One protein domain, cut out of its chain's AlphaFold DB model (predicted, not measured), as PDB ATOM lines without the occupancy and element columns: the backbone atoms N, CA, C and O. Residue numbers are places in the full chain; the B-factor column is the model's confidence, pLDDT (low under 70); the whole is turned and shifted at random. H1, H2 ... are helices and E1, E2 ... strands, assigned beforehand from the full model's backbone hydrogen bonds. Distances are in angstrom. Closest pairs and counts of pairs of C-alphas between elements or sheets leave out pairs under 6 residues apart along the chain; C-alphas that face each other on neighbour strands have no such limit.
ATOM      1  N   GLU A 206      -1.428  21.170  24.560       94.50
ATOM      2  CA  GLU A 206      -2.819  21.569  24.828       94.50
ATOM      3  C   GLU A 206      -3.639  21.830  23.552       94.50
ATOM      4  O   GLU A 206      -4.700  21.232  23.360       94.50
ATOM      5  N   GLU A 207      -3.118  22.642  22.627       95.06
ATOM      6  CA  GLU A 207      -3.812  22.977  21.375       95.06
ATOM      7  C   GLU A 207      -4.003  21.751  20.464       95.06
ATOM      8  O   GLU A 207      -5.076  21.544  19.885       95.06
ATOM      9  N   VAL A 208      -2.974  20.905  20.348       96.19
ATOM     10  CA  VAL A 208      -3.008  19.708  19.493       96.19
ATOM     11  C   VAL A 208      -3.950  18.655  20.083       96.19
ATOM     12  O   VAL A 208      -4.709  18.028  19.341       96.19
ATOM     13  N   ILE A 209      -3.961  18.509  21.411       97.62
ATOM     14  CA  ILE A 209      -4.893  17.654  22.152       97.62
ATOM     15  C   ILE A 209      -6.325  18.117  21.911       97.62
ATOM     16  O   ILE A 209      -7.170  17.292  21.570       97.62
ATOM     17  N   ASP A 210      -6.610  19.414  22.042       97.25
ATOM     18  CA  ASP A 210      -7.961  19.946  21.844       97.25
ATOM     19  C   ASP A 210      -8.460  19.760  20.418       97.25
ATOM     20  O   ASP A 210      -9.613  19.374  20.196       97.25
ATOM     21  N   LYS A 211      -7.590  20.001  19.436       97.75
ATOM     22  CA  LYS A 211      -7.908  19.735  18.035       97.75
ATOM     23  C   LYS A 211      -8.224  18.255  17.827       97.75
ATOM     24  O   LYS A 211      -9.278  17.928  17.280       97.75
ATOM     25  N   ARG A 212      -7.361  17.357  18.307       97.81
ATOM     26  CA  ARG A 212      -7.540  15.913  18.129       97.81
ATOM     27  C   ARG A 212      -8.760  15.378  18.883       97.81
ATOM     28  O   ARG A 212      -9.463  14.522  18.357       97.81
ATOM     29  N   ALA A 213      -9.064  15.895  20.071       98.19
ATOM     30  CA  ALA A 213     -10.256  15.528  20.834       98.19
ATOM     31  C   ALA A 213     -11.548  15.850  20.061       98.19
ATOM     32  O   ALA A 213     -12.442  15.006  19.985       98.19
ATOM     33  N   LYS A 214     -11.613  17.028  19.421       97.94
ATOM     34  CA  LYS A 214     -12.734  17.421  18.548       97.94
ATOM     35  C   LYS A 214     -12.850  16.522  17.317       97.94
ATOM     36  O   LYS A 214     -13.958  16.165  16.930       97.94
ATOM     37  N   GLU A 215     -11.726  16.134  16.715       98.25
ATOM     38  CA  GLU A 215     -11.712  15.185  15.594       98.25
ATOM     39  C   GLU A 215     -12.245  13.807  16.013       98.25
ATOM     40  O   GLU A 215     -13.103  13.263  15.326       98.25
ATOM     41  N   ILE A 216     -11.807  13.269  17.160       97.62
ATOM     42  CA  ILE A 216     -12.302  11.989  17.699       97.62
ATOM     43  C   ILE A 216     -13.822  12.041  17.919       97.62
ATOM     44  O   ILE A 216     -14.533  11.094  17.577       97.62
ATOM     45  N   GLU A 217     -14.334  13.143  18.473       97.19
ATOM     46  CA  GLU A 217     -15.773  13.332  18.668       97.19
ATOM     47  C   GLU A 217     -16.523  13.408  17.330       97.19
ATOM     48  O   GLU A 217     -17.516  12.703  17.143       97.19
ATOM     49  N   ALA A 218     -16.020  14.188  16.368       97.25
ATOM     50  CA  ALA A 218     -16.612  14.309  15.038       97.25
ATOM     51  C   ALA A 218     -16.619  12.971  14.275       97.25
ATOM     52  O   ALA A 218     -17.627  12.622  13.661       97.25
ATOM     53  N   GLU A 219     -15.535  12.193  14.353       96.69
ATOM     54  CA  GLU A 219     -15.436  10.842  13.787       96.69
ATOM     55  C   GLU A 219     -16.501   9.901  14.379       96.69
ATOM     56  O   GLU A 219     -17.091   9.096  13.655       96.69
ATOM     57  N   TRP A 220     -16.761   9.987  15.687       95.81
ATOM     58  CA  TRP A 220     -17.793   9.192  16.361       95.81
ATOM     59  C   TRP A 220     -19.211   9.611  15.949       95.81
ATOM     60  O   TRP A 220     -20.021   8.748  15.604       95.81
ATOM     61  N   VAL A 221     -19.492  10.919  15.907       95.62
ATOM     62  CA  VAL A 221     -20.786  11.453  15.448       95.62
ATOM     63  C   VAL A 221     -21.058  11.050  13.997       95.62
ATOM     64  O   VAL A 221     -22.147  10.571  13.689       95.62
ATOM     65  N   ALA A 222     -20.066  11.174  13.110       96.81
ATOM     66  CA  ALA A 222     -20.201  10.825  11.696       96.81
ATOM     67  C   ALA A 222     -20.495   9.333  11.465       96.81
ATOM     68  O   ALA A 222     -21.182   8.983  10.507       96.81
ATOM     69  N   LYS A 223     -20.015   8.447  12.351       95.81
ATOM     70  CA  LYS A 223     -20.321   7.006  12.311       95.81
ATOM     71  C   LYS A 223     -21.746   6.672  12.755       95.81
ATOM     72  O   LYS A 223     -22.189   5.552  12.519       95.81
ATOM     73  N   GLY A 224     -22.448   7.595  13.417       93.69
ATOM     74  CA  GLY A 224     -23.753   7.319  14.022       93.69
ATOM     75  C   GLY A 224     -23.684   6.265  15.132       93.69
ATOM     76  O   GLY A 224     -24.670   5.573  15.384       93.69
ATOM     77  N   SER A 225     -22.516   6.104  15.766       90.69
ATOM     78  CA  SER A 225     -22.315   5.125  16.835       90.69
ATOM     79  C   SER A 225     -23.223   5.433  18.034       90.69
ATOM     80  O   SER A 225     -23.437   6.599  18.376       90.69
ATOM     81  N   PRO A 226     -23.754   4.406  18.715       89.62
ATOM     82  CA  PRO A 226     -24.651   4.603  19.845       89.62
ATOM     83  C   PRO A 226     -23.935   5.240  21.049       89.62
ATOM     84  O   PRO A 226     -22.712   5.176  21.197       89.62
ATOM     85  N   ALA A 227     -24.710   5.843  21.958       85.81
ATOM     86  CA  ALA A 227     -24.190   6.567  23.127       85.81
ATOM     87  C   ALA A 227     -23.332   5.703  24.074       85.81
ATOM     88  O   ALA A 227     -22.443   6.218  24.749       85.81
ATOM     89  N   ASN A 228     -23.568   4.391  24.119       86.88
ATOM     90  CA  ASN A 228     -22.775   3.433  24.893       86.88
ATOM     91  C   ASN A 228     -21.431   3.068  24.230       86.88
ATOM     92  O   ASN A 228     -20.634   2.367  24.843       86.88
ATOM     93  N   GLU A 229     -21.158   3.534  23.011       89.25
ATOM     94  CA  GLU A 229     -19.886   3.357  22.295       89.25
ATOM     95  C   GLU A 229     -19.062   4.646  22.235       89.25
ATOM     96  O   GLU A 229     -18.170   4.792  21.400       89.25
ATOM     97  N   LYS A 230     -19.364   5.598  23.120       93.69
ATOM     98  CA  LYS A 230     -18.669   6.878  23.171       93.69
ATOM     99  C   LYS A 230     -17.151   6.667  23.298       93.69
ATOM    100  O   LYS A 230     -16.740   5.882  24.153       93.69
ATOM    101  N   PRO A 231     -16.312   7.333  22.489       96.12
ATOM    102  CA  PRO A 231     -14.866   7.247  22.634       96.12
ATOM    103  C   PRO A 231     -14.405   7.983  23.896       96.12
ATOM    104  O   PRO A 231     -15.123   8.815  24.457       96.12
ATOM    105  N   GLY A 232     -13.191   7.668  24.329       97.38
ATOM    106  CA  GLY A 232     -12.523   8.317  25.446       97.38
ATOM    107  C   GLY A 232     -11.868   7.331  26.406       97.38
ATOM    108  O   GLY A 232     -12.276   6.172  26.525       97.38
ATOM    109  N   TYR A 233     -10.857   7.831  27.110       97.81
ATOM    110  CA  TYR A 233     -10.133   7.143  28.176       97.81
ATOM    111  C   TYR A 233     -10.456   7.814  29.510       97.81
ATOM    112  O   TYR A 233     -10.597   9.023  29.574       97.81
ATOM    113  N   MET A 234     -10.579   7.065  30.590       95.56
ATOM    114  CA  MET A 234     -10.941   7.567  31.906       95.56
ATOM    115  C   MET A 234      -9.963   7.064  32.942       95.56
ATOM    116  O   MET A 234      -9.636   5.876  32.980       95.56
ATOM    117  N   ILE A 235      -9.577   7.968  33.831       93.69
ATOM    118  CA  ILE A 235      -8.920   7.606  35.074       93.69
ATOM    119  C   ILE A 235      -9.972   6.895  35.933       93.69
ATOM    120  O   ILE A 235     -10.966   7.503  36.336       93.69
ATOM    121  N   ALA A 236      -9.826   5.580  36.125       81.19
ATOM    122  CA  ALA A 236     -10.759   4.832  36.961       81.19
ATOM    123  C   ALA A 236     -10.586   5.244  38.426       81.19
ATOM    124  O   ALA A 236      -9.501   5.654  38.829       81.19
ATOM    125  N   ASN A 237     -11.624   5.082  39.246       80.75
ATOM    126  CA  ASN A 237     -11.457   5.196  40.695       80.75
ATOM    127  C   ASN A 237     -10.344   4.255  41.175       80.75
ATOM    128  O   ASN A 237     -10.122   3.211  40.556       80.75
ATOM    129  N   ILE A 238      -9.680   4.616  42.277       77.19
ATOM    130  CA  ILE A 238      -8.684   3.752  42.917       77.19
ATOM    131  C   ILE A 238      -9.323   2.381  43.140       77.19
ATOM    132  O   ILE A 238     -10.406   2.263  43.714       77.19
ATOM    133  N   GLN A 239      -8.667   1.357  42.612       78.56
ATOM    134  CA  GLN A 239      -9.080  -0.027  42.768       78.56
ATOM    135  C   GLN A 239      -8.175  -0.677  43.807       78.56
ATOM    136  O   GLN A 239      -7.056  -0.226  44.034       78.56
ATOM    137  N   LYS A 240      -8.640  -1.768  44.419       78.25
ATOM    138  CA  LYS A 240      -7.779  -2.572  45.302       78.25
ATOM    139  C   LYS A 240      -6.582  -3.146  44.548       78.25
ATOM    140  O   LYS A 240      -5.537  -3.353  45.150       78.25
ATOM    141  N   MET A 241      -6.777  -3.415  43.253       77.38
ATOM    142  CA  MET A 241      -5.813  -4.043  42.362       77.38
ATOM    143  C   MET A 241      -5.745  -3.272  41.036       77.38
ATOM    144  O   MET A 241      -6.803  -3.038  40.446       77.38
ATOM    145  N   PRO A 242      -4.547  -2.899  40.550       81.00
ATOM    146  CA  PRO A 242      -3.256  -2.998  41.236       81.00
ATOM    147  C   PRO A 242      -3.227  -2.213  42.551       81.00
ATOM    148  O   PRO A 242      -4.096  -1.377  42.788       81.00
ATOM    149  N   LYS A 243      -2.256  -2.526  43.425       85.69
ATOM    150  CA  LYS A 243      -2.099  -1.740  44.647       85.69
ATOM    151  C   LYS A 243      -1.742  -0.318  44.228       85.69
ATOM    152  O   LYS A 243      -0.996  -0.100  43.268       85.69
ATOM    153  N   TRP A 244      -2.293   0.630  44.964       88.25
ATOM    154  CA  TRP A 244      -1.870   2.018  44.901       88.25
ATOM    155  C   TRP A 244      -0.339   2.095  45.104       88.25
ATOM    156  O   TRP A 244       0.150   1.353  45.956       88.25
ATOM    157  N   PRO A 245       0.418   2.885  44.309       93.81
ATOM    158  CA  PRO A 245       0.012   4.068  43.539       93.81
ATOM    159  C   PRO A 245      -0.351   3.811  42.069       93.81
ATOM    160  O   PRO A 245      -0.554   4.757  41.305       93.81
ATOM    161  N   VAL A 246      -0.433   2.548  41.643       94.12
ATOM    162  CA  VAL A 246      -0.805   2.214  40.266       94.12
ATOM    163  C   VAL A 246      -2.324   2.316  40.100       94.12
ATOM    164  O   VAL A 246      -3.094   1.766  40.885       94.12
ATOM    165  N   GLN A 247      -2.774   2.991  39.046       94.00
ATOM    166  CA  GLN A 247      -4.182   3.231  38.743       94.00
ATOM    167  C   GLN A 247      -4.508   2.765  37.324       94.00
ATOM    168  O   GLN A 247      -3.787   3.055  36.376       94.00
ATOM    169  N   ILE A 248      -5.611   2.040  37.145       93.81
ATOM    170  CA  ILE A 248      -6.014   1.562  35.818       93.81
ATOM    171  C   ILE A 248      -6.680   2.694  35.032       93.81
ATOM    172  O   ILE A 248      -7.598   3.350  35.531       93.81
ATOM    173  N   ILE A 249      -6.287   2.860  33.767       96.19
ATOM    174  CA  ILE A 249      -7.016   3.694  32.810       96.19
ATOM    175  C   ILE A 249      -7.957   2.808  31.990       96.19
ATOM    176  O   ILE A 249      -7.547   1.838  31.338       96.19
ATOM    177  N   LYS A 250      -9.245   3.148  32.013       95.94
ATOM    178  CA  LYS A 250     -10.310   2.421  31.310       95.94
ATOM    179  C   LYS A 250     -10.829   3.220  30.123       95.94
ATOM    180  O   LYS A 250     -10.674   4.429  30.081       95.94
ATOM    181  N   ASP A 251     -11.473   2.574  29.162       95.81
ATOM    182  CA  ASP A 251     -12.264   3.284  28.159       95.81
ATOM    183  C   ASP A 251     -13.654   3.648  28.709       95.81
ATOM    184  O   ASP A 251     -14.069   3.176  29.769       95.81
ATOM    185  N   MET A 252     -14.404   4.483  27.989       94.12
ATOM    186  CA  MET A 252     -15.765   4.899  28.370       94.12
ATOM    187  C   MET A 252     -16.776   3.745  28.539       94.12
ATOM    188  O   MET A 252     -17.862   3.973  29.070       94.12
ATOM    189  N   ARG A 253     -16.433   2.515  28.127       92.56
ATOM    190  CA  ARG A 253     -17.232   1.292  28.332       92.56
ATOM    191  C   ARG A 253     -16.767   0.492  29.549       92.56
ATOM    192  O   ARG A 253     -17.134  -0.673  29.684       92.56
ATOM    193  N   ASP A 254     -15.951   1.105  30.405       92.62
ATOM    194  CA  ASP A 254     -15.347   0.505  31.595       92.62
ATOM    195  C   ASP A 254     -14.407  -0.678  31.283       92.62
ATOM    196  O   ASP A 254     -14.125  -1.501  32.152       92.62
ATOM    197  N   LYS A 255     -13.883  -0.765  30.048       93.06
ATOM    198  CA  LYS A 255     -12.899  -1.790  29.672       93.06
ATOM    199  C   LYS A 255     -11.484  -1.285  29.907       93.06
ATOM    200  O   LYS A 255     -11.158  -0.164  29.525       93.06
ATOM    201  N   GLU A 256     -10.628  -2.122  30.475       94.19
ATOM    202  CA  GLU A 256      -9.211  -1.796  30.642       94.19
ATOM    203  C   GLU A 256      -8.522  -1.581  29.292       94.19
ATOM    204  O   GLU A 256      -8.871  -2.191  28.277       94.19
ATOM    205  N   THR A 257      -7.538  -0.687  29.270       95.50
ATOM    206  CA  THR A 257      -6.932  -0.227  28.013       95.50
ATOM    207  C   THR A 257      -5.502  -0.709  27.797       95.50
ATOM    208  O   THR A 257      -4.975  -0.505  26.709       95.50
ATOM    209  N   GLY A 258      -4.884  -1.339  28.802       95.06
ATOM    210  CA  GLY A 258      -3.434  -1.574  28.833       95.06
ATOM    211  C   GLY A 258      -2.617  -0.325  29.200       95.06
ATOM    212  O   GLY A 258      -1.389  -0.369  29.187       95.06
ATOM    213  N   VAL A 259      -3.291   0.785  29.530       97.31
ATOM    214  CA  VAL A 259      -2.684   2.018  30.043       97.31
ATOM    215  C   VAL A 259      -2.877   2.089  31.558       97.31
ATOM    216  O   VAL A 259      -3.973   1.838  32.074       97.31
ATOM    217  N   LEU A 260      -1.809   2.450  32.258       96.81
ATOM    218  CA  LEU A 260      -1.716   2.557  33.707       96.81
ATOM    219  C   LEU A 260      -1.235   3.954  34.100       96.81
ATOM    220  O   LEU A 260      -0.433   4.562  33.400       96.81
ATOM    221  N   GLY A 261      -1.741   4.461  35.215       97.06
ATOM    222  CA  GLY A 261      -1.312   5.699  35.849       97.06
ATOM    223  C   GLY A 261      -0.453   5.419  37.077       97.06
ATOM    224  O   GLY A 261      -0.795   4.522  37.841       97.06
ATOM    225  N   ILE A 262       0.612   6.185  37.301       97.31
ATOM    226  CA  ILE A 262       1.232   6.328  38.629       97.31
ATOM    227  C   ILE A 262       0.772   7.661  39.194       97.31
ATOM    228  O   ILE A 262       1.053   8.703  38.603       97.31
ATOM    229  N   ASN A 263       0.021   7.626  40.290       95.62
ATOM    230  CA  ASN A 263      -0.749   8.781  40.748       95.62
ATOM    231  C   ASN A 263      -0.241   9.401  42.068       95.62
ATOM    232  O   ASN A 263      -0.809  10.386  42.548       95.62
ATOM    233  N   ALA A 264       0.828   8.828  42.629       95.69
ATOM    234  CA  ALA A 264       1.519   9.255  43.840       95.69
ATOM    235  C   ALA A 264       2.967   8.726  43.857       95.69
ATOM    236  O   ALA A 264       3.279   7.823  43.069       95.69
ATOM    237  N   PRO A 265       3.841   9.237  44.750       95.88
ATOM    238  CA  PRO A 265       5.174   8.676  44.938       95.88
ATOM    239  C   PRO A 265       5.094   7.229  45.430       95.88
ATOM    240  O   PRO A 265       4.078   6.820  45.999       95.88
ATOM    241  N   PHE A 266       6.161   6.460  45.235       94.50
ATOM    242  CA  PHE A 266       6.269   5.127  45.826       94.50
ATOM    243  C   PHE A 266       6.418   5.240  47.345       94.50
ATOM    244  O   PHE A 266       6.875   6.265  47.848       94.50
ATOM    245  N   VAL A 267       5.970   4.226  48.084       93.88
ATOM    246  CA  VAL A 267       6.082   4.247  49.551       93.88
ATOM    247  C   VAL A 267       7.537   4.137  50.002       93.88
ATOM    248  O   VAL A 267       8.332   3.405  49.410       93.88
ATOM    249  N   ASP A 268       7.868   4.873  51.062       89.56
ATOM    250  CA  ASP A 268       9.205   4.908  51.661       89.56
ATOM    251  C   ASP A 268       9.555   3.601  52.390       89.56
ATOM    252  O   ASP A 268      10.730   3.298  52.596       89.56
ATOM    253  N   ASP A 269       8.545   2.818  52.787       91.69
ATOM    254  CA  ASP A 269       8.749   1.469  53.313       91.69
ATOM    255  C   ASP A 269       9.489   0.624  52.274       91.69
ATOM    256  O   ASP A 269       9.035   0.492  51.139       91.69
ATOM    257  N   TYR A 270      10.621   0.047  52.671       85.31
ATOM    258  CA  TYR A 270      11.517  -0.629  51.741       85.31
ATOM    259  C   TYR A 270      10.817  -1.757  50.973       85.31
ATOM    260  O   TYR A 270      10.817  -1.765  49.746       85.31
ATOM    261  N   TYR A 271      10.175  -2.695  51.674       87.62
ATOM    262  CA  TYR A 271       9.601  -3.877  51.033       87.62
ATOM    263  C   TYR A 271       8.401  -3.529  50.157       87.62
ATOM    264  O   TYR A 271       8.295  -4.022  49.034       87.62
ATOM    265  N   LEU A 272       7.501  -2.680  50.659       88.38
ATOM    266  CA  LEU A 272       6.335  -2.252  49.892       88.38
ATOM    267  C   LEU A 272       6.742  -1.368  48.708       88.38
ATOM    268  O   LEU A 272       6.198  -1.518  47.617       88.38
ATOM    269  N   GLY A 273       7.727  -0.490  48.888       90.44
ATOM    270  CA  GLY A 273       8.249   0.360  47.826       90.44
ATOM    271  C   GLY A 273       8.897  -0.460  46.711       90.44
ATOM    272  O   GLY A 273       8.585  -0.251  45.542       90.44
ATOM    273  N   GLU A 274       9.741  -1.441  47.048       89.31
ATOM    274  CA  GLU A 274      10.344  -2.343  46.056       89.31
ATOM    275  C   GLU A 274       9.296  -3.204  45.337       89.31
ATOM    276  O   GLU A 274       9.417  -3.471  44.140       89.31
ATOM    277  N   GLU A 275       8.222  -3.597  46.024       88.69
ATOM    278  CA  GLU A 275       7.091  -4.292  45.409       88.69
ATOM    279  C   GLU A 275       6.381  -3.400  44.371       88.69
ATOM    280  O   GLU A 275       6.126  -3.836  43.242       88.69
ATOM    281  N   GLU A 276       6.106  -2.136  44.711       92.19
ATOM    282  CA  GLU A 276       5.503  -1.157  43.798       92.19
ATOM    283  C   GLU A 276       6.416  -0.865  42.591       92.19
ATOM    284  O   GLU A 276       5.954  -0.859  41.442       92.19
ATOM    285  N   ARG A 277       7.723  -0.706  42.831       91.00
ATOM    286  CA  ARG A 277       8.740  -0.500  41.792       91.00
ATOM    287  C   ARG A 277       8.872  -1.706  40.863       91.00
ATOM    288  O   ARG A 277       8.866  -1.573  39.635       91.00
ATOM    289  N   GLY A 278       8.942  -2.904  41.434       90.06
ATOM    290  CA  GLY A 278       9.005  -4.152  40.682       90.06
ATOM    291  C   GLY A 278       7.793  -4.326  39.766       90.06
ATOM    292  O   GLY A 278       7.928  -4.775  38.627       90.06
ATOM    293  N   ILE A 279       6.608  -3.904  40.215       89.25
ATOM    294  CA  ILE A 279       5.390  -3.921  39.395       89.25
ATOM    295  C   ILE A 279       5.475  -2.957  38.228       89.25
ATOM    296  O   ILE A 279       5.111  -3.350  37.116       89.25
ATOM    297  N   PHE A 280       5.952  -1.736  38.464       93.25
ATOM    298  CA  PHE A 280       6.150  -0.761  37.400       93.25
ATOM    299  C   PHE A 280       7.027  -1.346  36.289       93.25
ATOM    300  O   PHE A 280       6.573  -1.456  35.147       93.25
ATOM    301  N   TRP A 281       8.235  -1.813  36.621       91.00
ATOM    302  CA  TRP A 281       9.156  -2.343  35.616       91.00
ATOM    303  C   TRP A 281       8.640  -3.618  34.959       91.00
ATOM    304  O   TRP A 281       8.730  -3.750  33.741       91.00
ATOM    305  N   ARG A 282       8.037  -4.537  35.721       88.81
ATOM    306  CA  ARG A 282       7.465  -5.768  35.159       88.81
ATOM    307  C   ARG A 282       6.396  -5.462  34.113       88.81
ATOM    308  O   ARG A 282       6.429  -6.031  33.026       88.81
ATOM    309  N   LEU A 283       5.449  -4.578  34.428       90.88
ATOM    310  CA  LEU A 283       4.354  -4.244  33.516       90.88
ATOM    311  C   LEU A 283       4.849  -3.402  32.335       90.88
ATOM    312  O   LEU A 283       4.452  -3.658  31.198       90.88
ATOM    313  N   LYS A 284       5.765  -2.457  32.571       91.44
ATOM    314  CA  LYS A 284       6.402  -1.679  31.502       91.44
ATOM    315  C   LYS A 284       7.130  -2.599  30.514       91.44
ATOM    316  O   LYS A 284       6.926  -2.474  29.309       91.44
ATOM    317  N   ASN A 285       7.892  -3.576  31.016       86.81
ATOM    318  CA  ASN A 285       8.590  -4.584  30.208       86.81
ATOM    319  C   ASN A 285       7.632  -5.501  29.448       86.81
ATOM    320  O   ASN A 285       7.930  -5.909  28.329       86.81
ATOM    321  N   ALA A 286       6.475  -5.802  30.037       88.38
ATOM    322  CA  ALA A 286       5.430  -6.571  29.379       88.38
ATOM    323  C   ALA A 286       4.725  -5.789  28.258       88.38
ATOM    324  O   ALA A 286       3.921  -6.385  27.558       88.38
ATOM    325  N   GLY A 287       5.009  -4.494  28.068       91.56
ATOM    326  CA  GLY A 287       4.444  -3.664  26.999       91.56
ATOM    327  C   GLY A 287       3.242  -2.811  27.414       91.56
ATOM    328  O   GLY A 287       2.605  -2.200  26.551       91.56
ATOM    329  N   TYR A 288       2.940  -2.725  28.714       94.50
ATOM    330  CA  TYR A 288       1.962  -1.762  29.218       94.50
ATOM    331  C   TYR A 288       2.467  -0.327  29.036       94.50
ATOM    332  O   TYR A 288       3.670  -0.048  29.022       94.50
ATOM    333  N   ILE A 289       1.520   0.597  28.914       97.00
ATOM    334  CA  ILE A 289       1.788   2.032  28.817       97.00
ATOM    335  C   ILE A 289       1.614   2.638  30.204       97.00
ATOM    336  O   ILE A 289       0.609   2.376  30.862       97.00
ATOM    337  N   PHE A 290       2.556   3.473  30.625       97.38
ATOM    338  CA  PHE A 290       2.508   4.168  31.906       97.38
ATOM    339  C   PHE A 290       2.453   5.675  31.706       97.38
ATOM    340  O   PHE A 290       3.279   6.233  30.992       97.38
ATOM    341  N   VAL A 291       1.514   6.336  32.374       98.12
ATOM    342  CA  VAL A 291       1.460   7.795  32.479       98.12
ATOM    343  C   VAL A 291       1.623   8.224  33.932       98.12
ATOM    344  O   VAL A 291       1.073   7.600  34.836       98.12
ATOM    345  N   GLY A 292       2.364   9.296  34.179       97.88
ATOM    346  CA  GLY A 292       2.361   9.944  35.487       97.88
ATOM    347  C   GLY A 292       1.103  10.797  35.658       97.88
ATOM    348  O   GLY A 292       0.636  11.404  34.693       97.88
ATOM    349  N   ILE A 293       0.533  10.844  36.862       97.75
ATOM    350  CA  ILE A 293      -0.654  11.642  37.191       97.75
ATOM    351  C   ILE A 293      -0.350  12.480  38.436       97.75
ATOM    352  O   ILE A 293      -0.241  11.942  39.533       97.75
ATOM    353  N   SER A 294      -0.244  13.803  38.292       96.56
ATOM    354  CA  SER A 294      -0.108  14.727  39.429       96.56
ATOM    355  C   SER A 294      -1.437  14.873  40.175       96.56
ATOM    356  O   SER A 294      -2.166  15.847  39.985       96.56
ATOM    357  N   SER A 295      -1.775  13.880  40.996       94.00
ATOM    358  CA  SER A 295      -3.012  13.838  41.795       94.00
ATOM    359  C   SER A 295      -2.789  13.779  43.302       94.00
ATOM    360  O   SER A 295      -3.727  14.042  44.056       94.00
ATOM    361  N   TYR A 296      -1.578  13.440  43.745       94.88
ATOM    362  CA  TYR A 296      -1.244  13.294  45.156       94.88
ATOM    363  C   TYR A 296      -0.336  14.422  45.623       94.88
ATOM    364  O   TYR A 296       0.839  14.467  45.273       94.88
ATOM    365  N   GLU A 297      -0.893  15.325  46.418       94.69
ATOM    366  CA  GLU A 297      -0.168  16.465  46.971       94.69
ATOM    367  C   GLU A 297       0.652  17.232  45.905       94.69
ATOM    368  O   GLU A 297       0.102  17.765  44.942       94.69
ATOM    369  N   PHE A 298       1.980  17.242  46.034       94.56
ATOM    370  CA  PHE A 298       2.902  17.907  45.111       94.56
ATOM    371  C   PHE A 298       3.454  16.994  43.997       94.56
ATOM    372  O   PHE A 298       4.211  17.463  43.148       94.56
ATOM    373  N   PHE A 299       3.086  15.710  43.958       96.12
ATOM    374  CA  PHE A 299       3.678  14.699  43.072       96.12
ATOM    375  C   PHE A 299       3.737  15.130  41.584       96.12
ATOM    376  O   PHE A 299       2.732  15.605  41.035       96.12
ATOM    377  N   PRO A 300       4.880  14.956  40.884       94.75
ATOM    378  CA  PRO A 300       6.126  14.297  41.308       94.75
ATOM    379  C   PRO A 300       7.154  15.212  41.988       94.75
ATOM    380  O   PRO A 300       8.307  14.816  42.157       94.75
ATOM    381  N   ALA A 301       6.785  16.437  42.380       92.62
ATOM    382  CA  ALA A 301       7.650  17.207  43.267       92.62
ATOM    383  C   ALA A 301       7.741  16.537  44.646       92.62
ATOM    384  O   ALA A 301       7.029  15.574  44.954       92.62
ATOM    385  N   GLU A 302       8.665  17.048  45.454       92.00
ATOM    386  CA  GLU A 302       8.870  16.560  46.809       92.00
ATOM    387  C   GLU A 302       7.610  16.748  47.651       92.00
ATOM    388  O   GLU A 302       6.962  17.799  47.583       92.00
ATOM    389  N   ASN A 303       7.270  15.723  48.429       91.25
ATOM    390  CA  ASN A 303       6.163  15.818  49.358       91.25
ATOM    391  C   ASN A 303       6.627  16.606  50.589       91.25
ATOM    392  O   ASN A 303       7.678  16.332  51.160       91.25
ATOM    393  N   LEU A 304       5.865  17.628  50.974       92.31
ATOM    394  CA  LEU A 304       6.219  18.513  52.084       92.31
ATOM    395  C   LEU A 304       5.441  18.192  53.365       92.31
ATOM    396  O   LEU A 304       5.679  18.826  54.399       92.31
ATOM    397  N   ASN A 305       4.491  17.259  53.301       94.25
ATOM    398  CA  ASN A 305       3.675  16.858  54.431       94.25
ATOM    399  C   ASN A 305       4.481  15.954  55.378       94.25
ATOM    400  O   ASN A 305       4.778  14.813  55.036       94.25
ATOM    401  N   PRO A 306       4.815  16.418  56.597       93.00
ATOM    402  CA  PRO A 306       5.759  15.726  57.476       93.00
ATOM    403  C   PRO A 306       5.213  14.426  58.080       93.00
ATOM    404  O   PRO A 306       5.942  13.729  58.781       93.00
ATOM    405  N   VAL A 307       3.924  14.132  57.889       93.56
ATOM    406  CA  VAL A 307       3.293  12.887  58.354       93.56
ATOM    407  C   VAL A 307       2.965  11.928  57.215       93.56
ATOM    408  O   VAL A 307       2.298  10.917  57.440       93.56
ATOM    409  N   ASP A 308       3.387  12.254  55.998       93.25
ATOM    410  CA  ASP A 308       3.302  11.348  54.866       93.25
ATOM    411  C   ASP A 308       4.458  10.339  54.881       93.25
ATOM    412  O   ASP A 308       5.488  10.554  55.516       93.25
ATOM    413  N   ASN A 309       4.280   9.220  54.191       92.38
ATOM    414  CA  ASN A 309       5.293   8.181  54.027       92.38
ATOM    415  C   ASN A 309       5.622   7.919  52.551       92.38
ATOM    416  O   ASN A 309       6.077   6.828  52.205       92.38
ATOM    417  N   ARG A 310       5.329   8.893  51.684       92.25
ATOM    418  CA  ARG A 310       5.597   8.860  50.247       92.25
ATOM    419  C   ARG A 310       6.283  10.138  49.810       92.25
ATOM    420  O   ARG A 310       5.649  11.197  49.768       92.25
ATOM    421  N   HIS A 311       7.543  10.003  49.413       91.00
ATOM    422  CA  HIS A 311       8.404  11.124  49.054       91.00
ATOM    423  C   HIS A 311       9.110  10.875  47.720       91.00
ATOM    424  O   HIS A 311       9.896   9.941  47.566       91.00
ATOM    425  N   SER A 312       8.842  11.736  46.735       84.19
ATOM    426  CA  SER A 312       9.275  11.546  45.340       84.19
ATOM    427  C   SER A 312      10.794  11.516  45.146       84.19
ATOM    428  O   SER A 312      11.249  11.030  44.112       84.19
ATOM    429  N   ARG A 313      11.586  12.086  46.069       81.75
ATOM    430  CA  ARG A 313      13.053  12.173  45.937       81.75
ATOM    431  C   ARG A 313      13.822  11.470  47.052       81.75
ATOM    432  O   ARG A 313      15.041  11.613  47.105       81.75
ATOM    433  N   HIS A 314      13.152  10.709  47.921       80.75
ATOM    434  CA  HIS A 314      13.843   9.916  48.942       80.75
ATOM    435  C   HIS A 314      14.620   8.747  48.328       80.75
ATOM    436  O   HIS A 314      15.760   8.507  48.722       80.75
ATOM    437  N   ASN A 315      14.047   8.060  47.334       80.81
ATOM    438  CA  ASN A 315      14.743   7.019  46.583       80.81
ATOM    439  C   ASN A 315      15.157   7.547  45.193       80.81
ATOM    440  O   ASN A 315      14.290   7.800  44.355       80.81
ATOM    441  N   PRO A 316      16.466   7.684  44.897       82.38
ATOM    442  CA  PRO A 316      16.938   8.142  43.589       82.38
ATOM    443  C   PRO A 316      16.440   7.298  42.405       82.38
ATOM    444  O   PRO A 316      16.303   7.823  41.299       82.38
ATOM    445  N   ALA A 317      16.140   6.011  42.620       82.69
ATOM    446  CA  ALA A 317      15.636   5.116  41.580       82.69
ATOM    447  C   ALA A 317      14.223   5.490  41.097       82.69
ATOM    448  O   ALA A 317      13.870   5.201  39.950       82.69
ATOM    449  N   ASP A 318      13.430   6.178  41.926       90.38
ATOM    450  CA  ASP A 318      12.064   6.586  41.580       90.38
ATOM    451  C   ASP A 318      12.061   7.590  40.427       90.38
ATOM    452  O   ASP A 318      11.218   7.527  39.528       90.38
ATOM    453  N   TRP A 319      13.066   8.468  40.387       89.81
ATOM    454  CA  TRP A 319      13.182   9.463  39.328       89.81
ATOM    455  C   TRP A 319      13.391   8.827  37.947       89.81
ATOM    456  O   TRP A 319      12.769   9.254  36.974       89.81
ATOM    457  N   ALA A 320      14.175   7.748  37.865       89.69
ATOM    458  CA  ALA A 320      14.360   7.001  36.621       89.69
ATOM    459  C   ALA A 320      13.038   6.394  36.108       89.69
ATOM    460  O   ALA A 320      12.811   6.309  34.900       89.69
ATOM    461  N   MET A 321      12.125   6.016  37.009       93.31
ATOM    462  CA  MET A 321      10.783   5.566  36.627       93.31
ATOM    463  C   MET A 321       9.927   6.713  36.106       93.31
ATOM    464  O   MET A 321       9.228   6.560  35.104       93.31
ATOM    465  N   TYR A 322       9.989   7.873  36.761       93.94
ATOM    466  CA  TYR A 322       9.268   9.075  36.344       93.94
ATOM    467  C   TYR A 322       9.718   9.555  34.957       93.94
ATOM    468  O   TYR A 322       8.882   9.948  34.138       93.94
ATOM    469  N   GLU A 323      11.013   9.450  34.654       91.88
ATOM    470  CA  GLU A 323      11.584   9.676  33.319       91.88
ATOM    471  C   GLU A 323      11.158   8.617  32.291       91.88
ATOM    472  O   GLU A 323      11.072   8.908  31.098       91.88
ATOM    473  N   ALA A 324      10.854   7.396  32.738       92.81
ATOM    474  CA  ALA A 324      10.397   6.300  31.889       92.81
ATOM    475  C   ALA A 324       8.882   6.315  31.598       92.81
ATOM    476  O   ALA A 324       8.382   5.419  30.903       92.81
ATOM    477  N   MET A 325       8.130   7.299  32.102       95.62
ATOM    478  CA  MET A 325       6.710   7.465  31.773       95.62
ATOM    479  C   MET A 325       6.528   7.781  30.281       95.62
ATOM    480  O   MET A 325       7.310   8.503  29.673       95.62
ATOM    481  N   ASP A 326       5.460   7.257  29.681       96.12
ATOM    482  CA  ASP A 326       5.081   7.542  28.290       96.12
ATOM    483  C   ASP A 326       4.400   8.910  28.132       96.12
ATOM    484  O   ASP A 326       4.218   9.390  27.015       96.12
ATOM    485  N   GLY A 327       4.008   9.531  29.243       96.81
ATOM    486  CA  GLY A 327       3.395  10.847  29.280       96.81
ATOM    487  C   GLY A 327       3.049  11.292  30.702       96.81
ATOM    488  O   GLY A 327       2.965  10.462  31.606       96.81
ATOM    489  N   TRP A 328       2.817  12.590  30.902       97.81
ATOM    490  CA  TRP A 328       2.393  13.161  32.185       97.81
ATOM    491  C   TRP A 328       1.054  13.895  32.097       97.81
ATOM    492  O   TRP A 328       0.881  14.810  31.294       97.81
ATOM    493  N   LEU A 329       0.124  13.538  32.978       98.12
ATOM    494  CA  LEU A 329      -1.095  14.291  33.259       98.12
ATOM    495  C   LEU A 329      -0.820  15.185  34.474       98.12
ATOM    496  O   LEU A 329      -0.592  14.674  35.571       98.12
ATOM    497  N   HIS A 330      -0.800  16.505  34.290       97.19
ATOM    498  CA  HIS A 330      -0.422  17.442  35.348       97.19
ATOM    499  C   HIS A 330      -1.483  18.502  35.648       97.19
ATOM    500  O   HIS A 330      -2.401  18.778  34.877       97.19
ATOM    501  N   CYS A 331      -1.317  19.140  36.802       95.94
ATOM    502  CA  CYS A 331      -2.103  20.287  37.258       95.94
ATOM    503  C   CYS A 331      -1.240  21.527  37.560       95.94
ATOM    504  O   CYS A 331      -1.777  22.574  37.908       95.94
ATOM    505  N   GLN A 332       0.082  21.413  37.402       94.31
ATOM    506  CA  GLN A 332       1.059  22.441  37.770       94.31
ATOM    507  C   GLN A 332       0.980  23.677  36.865       94.31
ATOM    508  O   GLN A 332       0.802  23.540  35.654       94.31
ATOM    509  N   ARG A 333       1.190  24.872  37.441       93.75
ATOM    510  CA  ARG A 333       1.352  26.136  36.690       93.75
ATOM    511  C   ARG A 333       2.678  26.209  35.934       93.75
ATOM    512  O   ARG A 333       2.733  26.764  34.846       93.75
ATOM    513  N   GLU A 334       3.732  25.658  36.530       94.06
ATOM    514  CA  GLU A 334       5.098  25.675  35.996       94.06
ATOM    515  C   GLU A 334       5.628  24.236  35.871       94.06
ATOM    516  O   GLU A 334       6.540  23.838  36.602       94.06
ATOM    517  N   PRO A 335       5.039  23.414  34.982       94.25
ATOM    518  CA  PRO A 335       5.360  21.991  34.888       94.25
ATOM    519  C   PRO A 335       6.837  21.713  34.573       94.25
ATOM    520  O   PRO A 335       7.353  20.692  35.013       94.25
ATOM    521  N   ASP A 336       7.543  22.622  33.891       92.69
ATOM    522  CA  ASP A 336       8.978  22.485  33.581       92.69
ATOM    523  C   ASP A 336       9.889  22.434  34.811       92.69
ATOM    524  O   ASP A 336      10.998  21.917  34.732       92.69
ATOM    525  N   LYS A 337       9.439  22.964  35.952       92.88
ATOM    526  CA  LYS A 337      10.230  22.955  37.191       92.88
ATOM    527  C   LYS A 337      10.124  21.638  37.958       92.88
ATOM    528  O   LYS A 337      10.914  21.402  38.870       92.88
ATOM    529  N   ILE A 338       9.108  20.833  37.652       92.38
ATOM    530  CA  ILE A 338       8.678  19.710  38.491       92.38
ATOM    531  C   ILE A 338       8.699  18.393  37.721       92.38
ATOM    532  O   ILE A 338       9.084  17.373  38.283       92.38
ATOM    533  N   LEU A 339       8.263  18.397  36.462       93.69
ATOM    534  CA  LEU A 339       8.143  17.182  35.671       93.69
ATOM    535  C   LEU A 339       9.481  16.797  35.024       93.69
ATOM    536  O   LEU A 339      10.264  17.679  34.666       93.69
ATOM    537  N   PRO A 340       9.714  15.493  34.803       90.94
ATOM    538  CA  PRO A 340      10.836  15.012  34.008       90.94
ATOM    539  C   PRO A 340      10.908  15.671  32.625       90.94
ATOM    540  O   PRO A 340       9.905  15.792  31.914       90.94
ATOM    541  N   ALA A 341      12.110  16.088  32.228       89.44
ATOM    542  CA  ALA A 341      12.336  16.709  30.929       89.44
ATOM    543  C   ALA A 341      12.166  15.695  29.785       89.44
ATOM    544  O   ALA A 341      12.487  14.517  29.917       89.44
ATOM    545  N   GLY A 342      11.701  16.165  28.625       88.31
ATOM    546  CA  GLY A 342      11.602  15.330  27.422       88.31
ATOM    547  C   GLY A 342      10.415  14.360  27.394       88.31
ATOM    548  O   GLY A 342      10.309  13.585  26.445       88.31
ATOM    549  N   VAL A 343       9.521  14.407  28.387       91.44
ATOM    550  CA  VAL A 343       8.306  13.583  28.422       91.44
ATOM    551  C   VAL A 343       7.089  14.428  28.008       91.44
ATOM    552  O   VAL A 343       6.885  15.506  28.575       91.44
ATOM    553  N   PRO A 344       6.274  13.984  27.031       95.31
ATOM    554  CA  PRO A 344       5.065  14.700  26.627       95.31
ATOM    555  C   PRO A 344       4.092  14.855  27.797       95.31
ATOM    556  O   PRO A 344       3.933  13.945  28.614       95.31
ATOM    557  N   ARG A 345       3.396  15.990  27.867       96.44
ATOM    558  CA  ARG A 345       2.501  16.290  28.986       96.44
ATOM    559  C   ARG A 345       1.199  16.962  28.557       96.44
ATOM    560  O   ARG A 345       1.113  17.551  27.483       96.44
ATOM    561  N   ALA A 346       0.191  16.838  29.412       97.75
ATOM    562  CA  ALA A 346      -1.118  17.455  29.259       97.75
ATOM    563  C   ALA A 346      -1.636  17.965  30.607       97.75
ATOM    564  O   ALA A 346      -1.539  17.270  31.623       97.75
ATOM    565  N   MET A 347      -2.264  19.137  30.609       97.69
ATOM    566  CA  MET A 347      -2.908  19.743  31.770       97.69
ATOM    567  C   MET A 347      -4.270  19.081  32.050       97.69
ATOM    568  O   MET A 347      -5.339  19.691  31.937       97.69
ATOM    569  N   ILE A 348      -4.239  17.801  32.424       97.94
ATOM    570  CA  ILE A 348      -5.404  16.981  32.771       97.94
ATOM    571  C   ILE A 348      -5.295  16.568  34.240       97.94
ATOM    572  O   ILE A 348      -4.303  15.986  34.666       97.94
ATOM    573  N   SER A 349      -6.332  16.863  35.016       96.88
ATOM    574  CA  SER A 349      -6.426  16.552  36.448       96.88
ATOM    575  C   SER A 349      -7.539  15.532  36.681       96.88
ATOM    576  O   SER A 349      -8.513  15.506  35.929       96.88
ATOM    577  N   GLU A 350      -7.460  14.717  37.735       95.94
ATOM    578  CA  GLU A 350      -8.528  13.749  38.039       95.94
ATOM    579  C   GLU A 350      -9.893  14.433  38.231       95.94
ATOM    580  O   GLU A 350     -10.927  13.884  37.853       95.94
ATOM    581  N   SER A 351      -9.910  15.655  38.770       96.81
ATOM    582  CA  SER A 351     -11.122  16.458  38.945       96.81
ATOM    583  C   SER A 351     -11.763  16.903  37.624       96.81
ATOM    584  O   SER A 351     -12.958  17.192  37.605       96.81
ATOM    585  N   ASP A 352     -11.048  16.870  36.492       98.00
ATOM    586  CA  ASP A 352     -11.637  17.175  35.178       98.00
ATOM    587  C   ASP A 352     -12.715  16.153  34.780       98.00
ATOM    588  O   ASP A 352     -13.627  16.475  34.017       98.00
ATOM    589  N   PHE A 353     -12.654  14.932  35.329       97.25
ATOM    590  CA  PHE A 353     -13.583  13.834  35.048       97.25
ATOM    591  C   PHE A 353     -14.900  13.912  35.840       97.25
ATOM    592  O   PHE A 353     -15.646  12.929  35.896       97.25
ATOM    593  N   VAL A 354     -15.218  15.066  36.438       96.25
ATOM    594  CA  VAL A 354     -16.461  15.278  37.193       96.25
ATOM    595  C   VAL A 354     -17.701  14.859  36.387       96.25
ATOM    596  O   VAL A 354     -17.839  15.146  35.196       96.25
ATOM    597  N   LYS A 531     -15.500  15.148  28.157       97.12
ATOM    598  CA  LYS A 531     -14.509  16.062  27.569       97.12
ATOM    599  C   LYS A 531     -13.105  15.698  28.023       97.12
ATOM    600  O   LYS A 531     -12.202  15.571  27.201       97.12
ATOM    601  N   ALA A 532     -12.956  15.436  29.321       98.06
ATOM    602  CA  ALA A 532     -11.714  14.933  29.887       98.06
ATOM    603  C   ALA A 532     -11.312  13.593  29.251       98.06
ATOM    604  O   ALA A 532     -10.133  13.387  28.967       98.06
ATOM    605  N   SER A 533     -12.277  12.713  28.946       98.19
ATOM    606  CA  SER A 533     -11.960  11.413  28.357       98.19
ATOM    607  C   SER A 533     -11.520  11.460  26.902       98.19
ATOM    608  O   SER A 533     -10.603  10.727  26.519       98.19
ATOM    609  N   LEU A 534     -12.117  12.341  26.101       98.38
ATOM    610  CA  LEU A 534     -11.654  12.632  24.745       98.38
ATOM    611  C   LEU A 534     -10.249  13.232  24.755       98.38
ATOM    612  O   LEU A 534      -9.398  12.792  23.987       98.38
ATOM    613  N   ARG A 535      -9.992  14.198  25.645       98.50
ATOM    614  CA  ARG A 535      -8.673  14.826  25.787       98.50
ATOM    615  C   ARG A 535      -7.604  13.823  26.210       98.50
ATOM    616  O   ARG A 535      -6.531  13.809  25.616       98.50
ATOM    617  N   LEU A 536      -7.901  12.939  27.165       98.62
ATOM    618  CA  LEU A 536      -6.973  11.877  27.559       98.62
ATOM    619  C   LEU A 536      -6.708  10.898  26.405       98.62
ATOM    620  O   LEU A 536      -5.562  10.523  26.175       98.62
ATOM    621  N   GLN A 537      -7.737  10.515  25.642       98.38
ATOM    622  CA  GLN A 537      -7.535   9.685  24.452       98.38
ATOM    623  C   GLN A 537      -6.653  10.391  23.417       98.38
ATOM    624  O   GLN A 537      -5.704   9.793  22.922       98.38
ATOM    625  N   ALA A 538      -6.954  11.651  23.102       98.50
ATOM    626  CA  ALA A 538      -6.193  12.454  22.153       98.50
ATOM    627  C   ALA A 538      -4.720  12.564  22.564       98.50
ATOM    628  O   ALA A 538      -3.843  12.289  21.749       98.50
ATOM    629  N   PHE A 539      -4.457  12.882  23.835       98.38
ATOM    630  CA  PHE A 539      -3.114  12.904  24.410       98.38
ATOM    631  C   PHE A 539      -2.372  11.588  24.174       98.38
ATOM    632  O   PHE A 539      -1.273  11.595  23.631       98.38
ATOM    633  N   LEU A 540      -2.990  10.456  24.518       98.00
ATOM    634  CA  LEU A 540      -2.377   9.140  24.348       98.00
ATOM    635  C   LEU A 540      -2.145   8.796  22.868       98.00
ATOM    636  O   LEU A 540      -1.103   8.240  22.525       98.00
ATOM    637  N   GLU A 541      -3.079   9.131  21.971       97.38
ATOM    638  CA  GLU A 541      -2.913   8.905  20.528       97.38
ATOM    639  C   GLU A 541      -1.725   9.685  19.954       97.38
ATOM    640  O   GLU A 541      -1.031   9.157  19.086       97.38
ATOM    641  N   ILE A 542      -1.487  10.907  20.441       95.94
ATOM    642  CA  ILE A 542      -0.394  11.782  19.996       95.94
ATOM    643  C   ILE A 542       0.940  11.365  20.626       95.94
ATOM    644  O   ILE A 542       1.927  11.193  19.915       95.94
ATOM    645  N   ALA A 543       0.971  11.199  21.950       95.06
ATOM    646  CA  ALA A 543       2.188  10.927  22.713       95.06
ATOM    647  C   ALA A 543       2.717   9.505  22.494       95.06
ATOM    648  O   ALA A 543       3.926   9.294  22.428       95.06
ATOM    649  N   VAL A 544       1.810   8.528  22.393       94.75
ATOM    650  CA  VAL A 544       2.152   7.097  22.409       94.75
ATOM    651  C   VAL A 544       1.933   6.428  21.051       94.75
ATOM    652  O   VAL A 544       2.667   5.506  20.694       94.75
ATOM    653  N   GLY A 545       0.942   6.886  20.284       95.06
ATOM    654  CA  GLY A 545       0.578   6.318  18.989       95.06
ATOM    655  C   GLY A 545      -0.504   5.234  19.072       95.06
ATOM    656  O   GLY A 545      -0.520   4.379  19.961       95.06
ATOM    657  N   LYS A 546      -1.418   5.243  18.091       95.44
ATOM    658  CA  LYS A 546      -2.577   4.328  18.024       95.44
ATOM    659  C   LYS A 546      -2.190   2.847  17.993       95.44
ATOM    660  O   LYS A 546      -2.852   2.033  18.631       95.44
ATOM    661  N   GLU A 547      -1.132   2.493  17.265       95.50
ATOM    662  CA  GLU A 547      -0.679   1.102  17.135       95.50
ATOM    663  C   GLU A 547      -0.192   0.539  18.472       95.50
ATOM    664  O   GLU A 547      -0.597  -0.554  18.871       95.50
ATOM    665  N   ARG A 548       0.599   1.322  19.216       95.00
ATOM    666  CA  ARG A 548       1.097   0.938  20.539       95.00
ATOM    667  C   ARG A 548      -0.028   0.852  21.572       95.00
ATOM    668  O   ARG A 548      -0.041  -0.077  22.372       95.00
ATOM    669  N   LEU A 549      -1.013   1.751  21.514       96.69
ATOM    670  CA  LEU A 549      -2.228   1.649  22.335       96.69
ATOM    671  C   LEU A 549      -3.022   0.367  22.043       96.69
ATOM    672  O   LEU A 549      -3.532  -0.273  22.964       96.69
ATOM    673  N   ALA A 550      -3.133  -0.024  20.770       95.88
ATOM    674  CA  ALA A 550      -3.800  -1.262  20.380       95.88
ATOM    675  C   ALA A 550      -3.016  -2.511  20.822       95.88
ATOM    676  O   ALA A 550      -3.626  -3.497  21.233       95.88
ATOM    677  N   GLU A 551      -1.683  -2.474  20.763       94.69
ATOM    678  CA  GLU A 551      -0.811  -3.534  21.283       94.69
ATOM    679  C   GLU A 551      -0.944  -3.684  22.803       94.69
ATOM    680  O   GLU A 551      -1.238  -4.778  23.273       94.69
ATOM    681  N   ALA A 552      -0.852  -2.592  23.568       94.31
ATOM    682  CA  ALA A 552      -1.019  -2.628  25.023       94.31
ATOM    683  C   ALA A 552      -2.378  -3.223  25.432       94.31
ATOM    684  O   ALA A 552      -2.471  -4.023  26.367       94.31
ATOM    685  N   ARG A 553      -3.446  -2.896  24.689       95.00
ATOM    686  CA  ARG A 553      -4.764  -3.504  24.900       95.00
ATOM    687  C   ARG A 553      -4.753  -5.013  24.633       95.00
ATOM    688  O   ARG A 553      -5.330  -5.744  25.434       95.00
ATOM    689  N   ARG A 554      -4.105  -5.466  23.550       94.00
ATOM    690  CA  ARG A 554      -3.971  -6.893  23.203       94.00
ATOM    691  C   ARG A 554      -3.182  -7.666  24.252       94.00
ATOM    692  O   ARG A 554      -3.641  -8.723  24.658       94.00
ATOM    693  N   ILE A 555      -2.063  -7.117  24.722       88.75
ATOM    694  CA  ILE A 555      -1.239  -7.698  25.793       88.75
ATOM    695  C   ILE A 555      -2.066  -7.897  27.064       88.75
ATOM    696  O   ILE A 555      -2.015  -8.959  27.684       88.75
ATOM    697  N   ARG A 556      -2.863  -6.886  27.430       88.69
ATOM    698  CA  ARG A 556      -3.788  -6.966  28.564       88.69
ATOM    699  C   ARG A 556      -4.848  -8.049  28.361       88.69
ATOM    700  O   ARG A 556      -5.162  -8.767  29.303       88.69
ATOM    701  N   ASP A 557      -5.410  -8.163  27.159       88.69
ATOM    702  CA  ASP A 557      -6.412  -9.189  26.839       88.69
ATOM    703  C   ASP A 557      -5.817 -10.611  26.777       88.69
ATOM    704  O   ASP A 557      -6.533 -11.570  27.060       88.69
ATOM    705  N   SER A 558      -4.535 -10.764  26.419       85.50
ATOM    706  CA  SER A 558      -3.867 -12.066  26.295       85.50
ATOM    707  C   SER A 558      -3.282 -12.609  27.596       85.50
ATOM    708  O   SER A 558      -3.037 -13.807  27.659       85.50
ATOM    709  N   HIS A 559      -3.094 -11.762  28.612       75.75
ATOM    710  CA  HIS A 559      -2.576 -12.164  29.922       75.75
ATOM    711  C   HIS A 559      -3.529 -11.779  31.059       75.75
ATOM    712  O   HIS A 559      -3.149 -11.002  31.947       75.75
ATOM    713  N   PRO A 560      -4.772 -12.296  31.068       66.56
ATOM    714  CA  PRO A 560      -5.676 -12.057  32.179       66.56
ATOM    715  C   PRO A 560      -5.092 -12.632  33.480       66.56
ATOM    716  O   PRO A 560      -5.233 -12.062  34.539       66.56
ATOM    717  N   GLU A 561      -4.325 -13.712  33.473       56.16
ATOM    718  CA  GLU A 561      -3.688 -14.232  34.695       56.16
ATOM    719  C   GLU A 561      -2.602 -13.319  35.292       56.16
ATOM    720  O   GLU A 561      -2.363 -13.365  36.497       56.16
TER     721      GLU A 561
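AT A GLANCE: This is residues 206 to 354 and 531 to 561 of the 571 residues of the protein "Hypothetical protein" of Tetraselmis chuii (UniProt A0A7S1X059). A strongly twisted five-stranded sheet, curled like part of a barrel, makes the middle; H5 crosses it, and H6 packs on its strand E3. At one end of the long axis H1 packs on H5, and at the other end H2 and H3 sit side by side where they graze the sheet, with long unnamed loops around them. The printed part has 180 residues, with six named helices and five named strands in the order H1 E1 E2 E3 H2 E4 H3 E5 H4 H5 H6. The sheet is mixed, in the order E1 E2 E3 E4 E5, and the class is mixed, helices and strands. The whole is compact, with a radius of gyration of the C-alphas of 16.3 A and spans of 52 by 40 by 28 A.

HOW THE PARTS SIT: H1, residues 206 to 223, touches H5, residues 531 to 543, with its residues 209 to 217 alone; the closest C-alphas, of Ala 213 and Leu 534, are 5.1 A apart, and the lines stand only just about perpendicular, at 71 degrees. H1 is not on the sheet. E1, residues 233 to 235, E2, residues 246 to 251, and E3, residues 256 to 262, form a meander, each strand the antiparallel neighbour of the one before. In the hairpin of E1 and E2, N 234 and O 250 are 2.7 A apart, within hydrogen-bond range; in that of E2 and E3, N 261 and O 247 are 2.7 A apart. E3, H2, residues 270 to 285, and E4, residues 289 to 293, make a strand-helix-strand unit, two parallel neighbour strands with a helix between them in the chain, and its crossover is right-handed. N 291 of E4 and O 260 of E3 are 2.8 A apart. A second such unit, also right-handed, is E4, H3, residues 316 to 323, and E5, residues 327 to 329, where N 329 and O 292 are 2.8 A apart. H2 only grazes the sheet with its residues 276 to 284, and H3 with its residues 321 to 323. H2 and H3 are close but not clearly touching, at a shallow tilt of 30 degrees, the same way; their closest C-alphas, of Arg 277 and Asp 318, are 7.8 A apart. H4, residues 350 to 353, only grazes the sheet and touches H5, the closest C-alphas being those of Phe 353 and Ala 532, 5.6 A apart. H5, the hub, has a height over the sheet of 7.8 A and runs across the strands, at 80 degrees to E1 on the local plane. H6, residues 546 to 558, only grazes the sheet with its residues 548 to 557; the closest C-alphas of E3 and H6, Gly 258 and Arg 553, are 4.6 A apart. H5 and H6 only just touch, with 3 pairs of C-alphas within 8 A, and only at the corner by their link; the closest C-alphas are those of Glu 541 and Leu 549, 7.5 A apart. In H1, H2, H5 and H6 every O i to N i+4 pair is within hydrogen-bond range; in H3 it is 2 of 4, and H4 is too short for such a pair.

IN THESE COORDINATES: H1 begins at C-alpha 206, (-2.819, 21.569, 24.828), and is 26.0 A long. E1 is 7.0 A, E2 16.7 A, E3 15.5 A and H2 22.1 A long. E4 begins at C-alpha 289, (1.788, 2.032, 28.817), and is 13.0 A long; H3 is 11.7 A, E5 6.9 A and H4 5.9 A. H5 is 18.1 A long, and H6, 18.4 A, ends at C-alpha 558, (-3.867, -12.066, 26.295).

THE WHOLE: The two C-alphas farthest apart are those of Gly 224 and Pro 306, 53.2 A. Residues 222 to 227, of which 222 to 223 belong to H1, stand free. The links E4 to H3, 22 residues, and E5 to H4, 20 residues, are long; in the second, residues 345 to 346 pair, parallel, with residues 328 to 329 of E5. Residues 355 to 530 are cut out, and C-alphas 354 and 531 are 9.9 A apart across the cut. The mean pLDDT of the printed part is 92.7, and residues 560 to 561 are under 70.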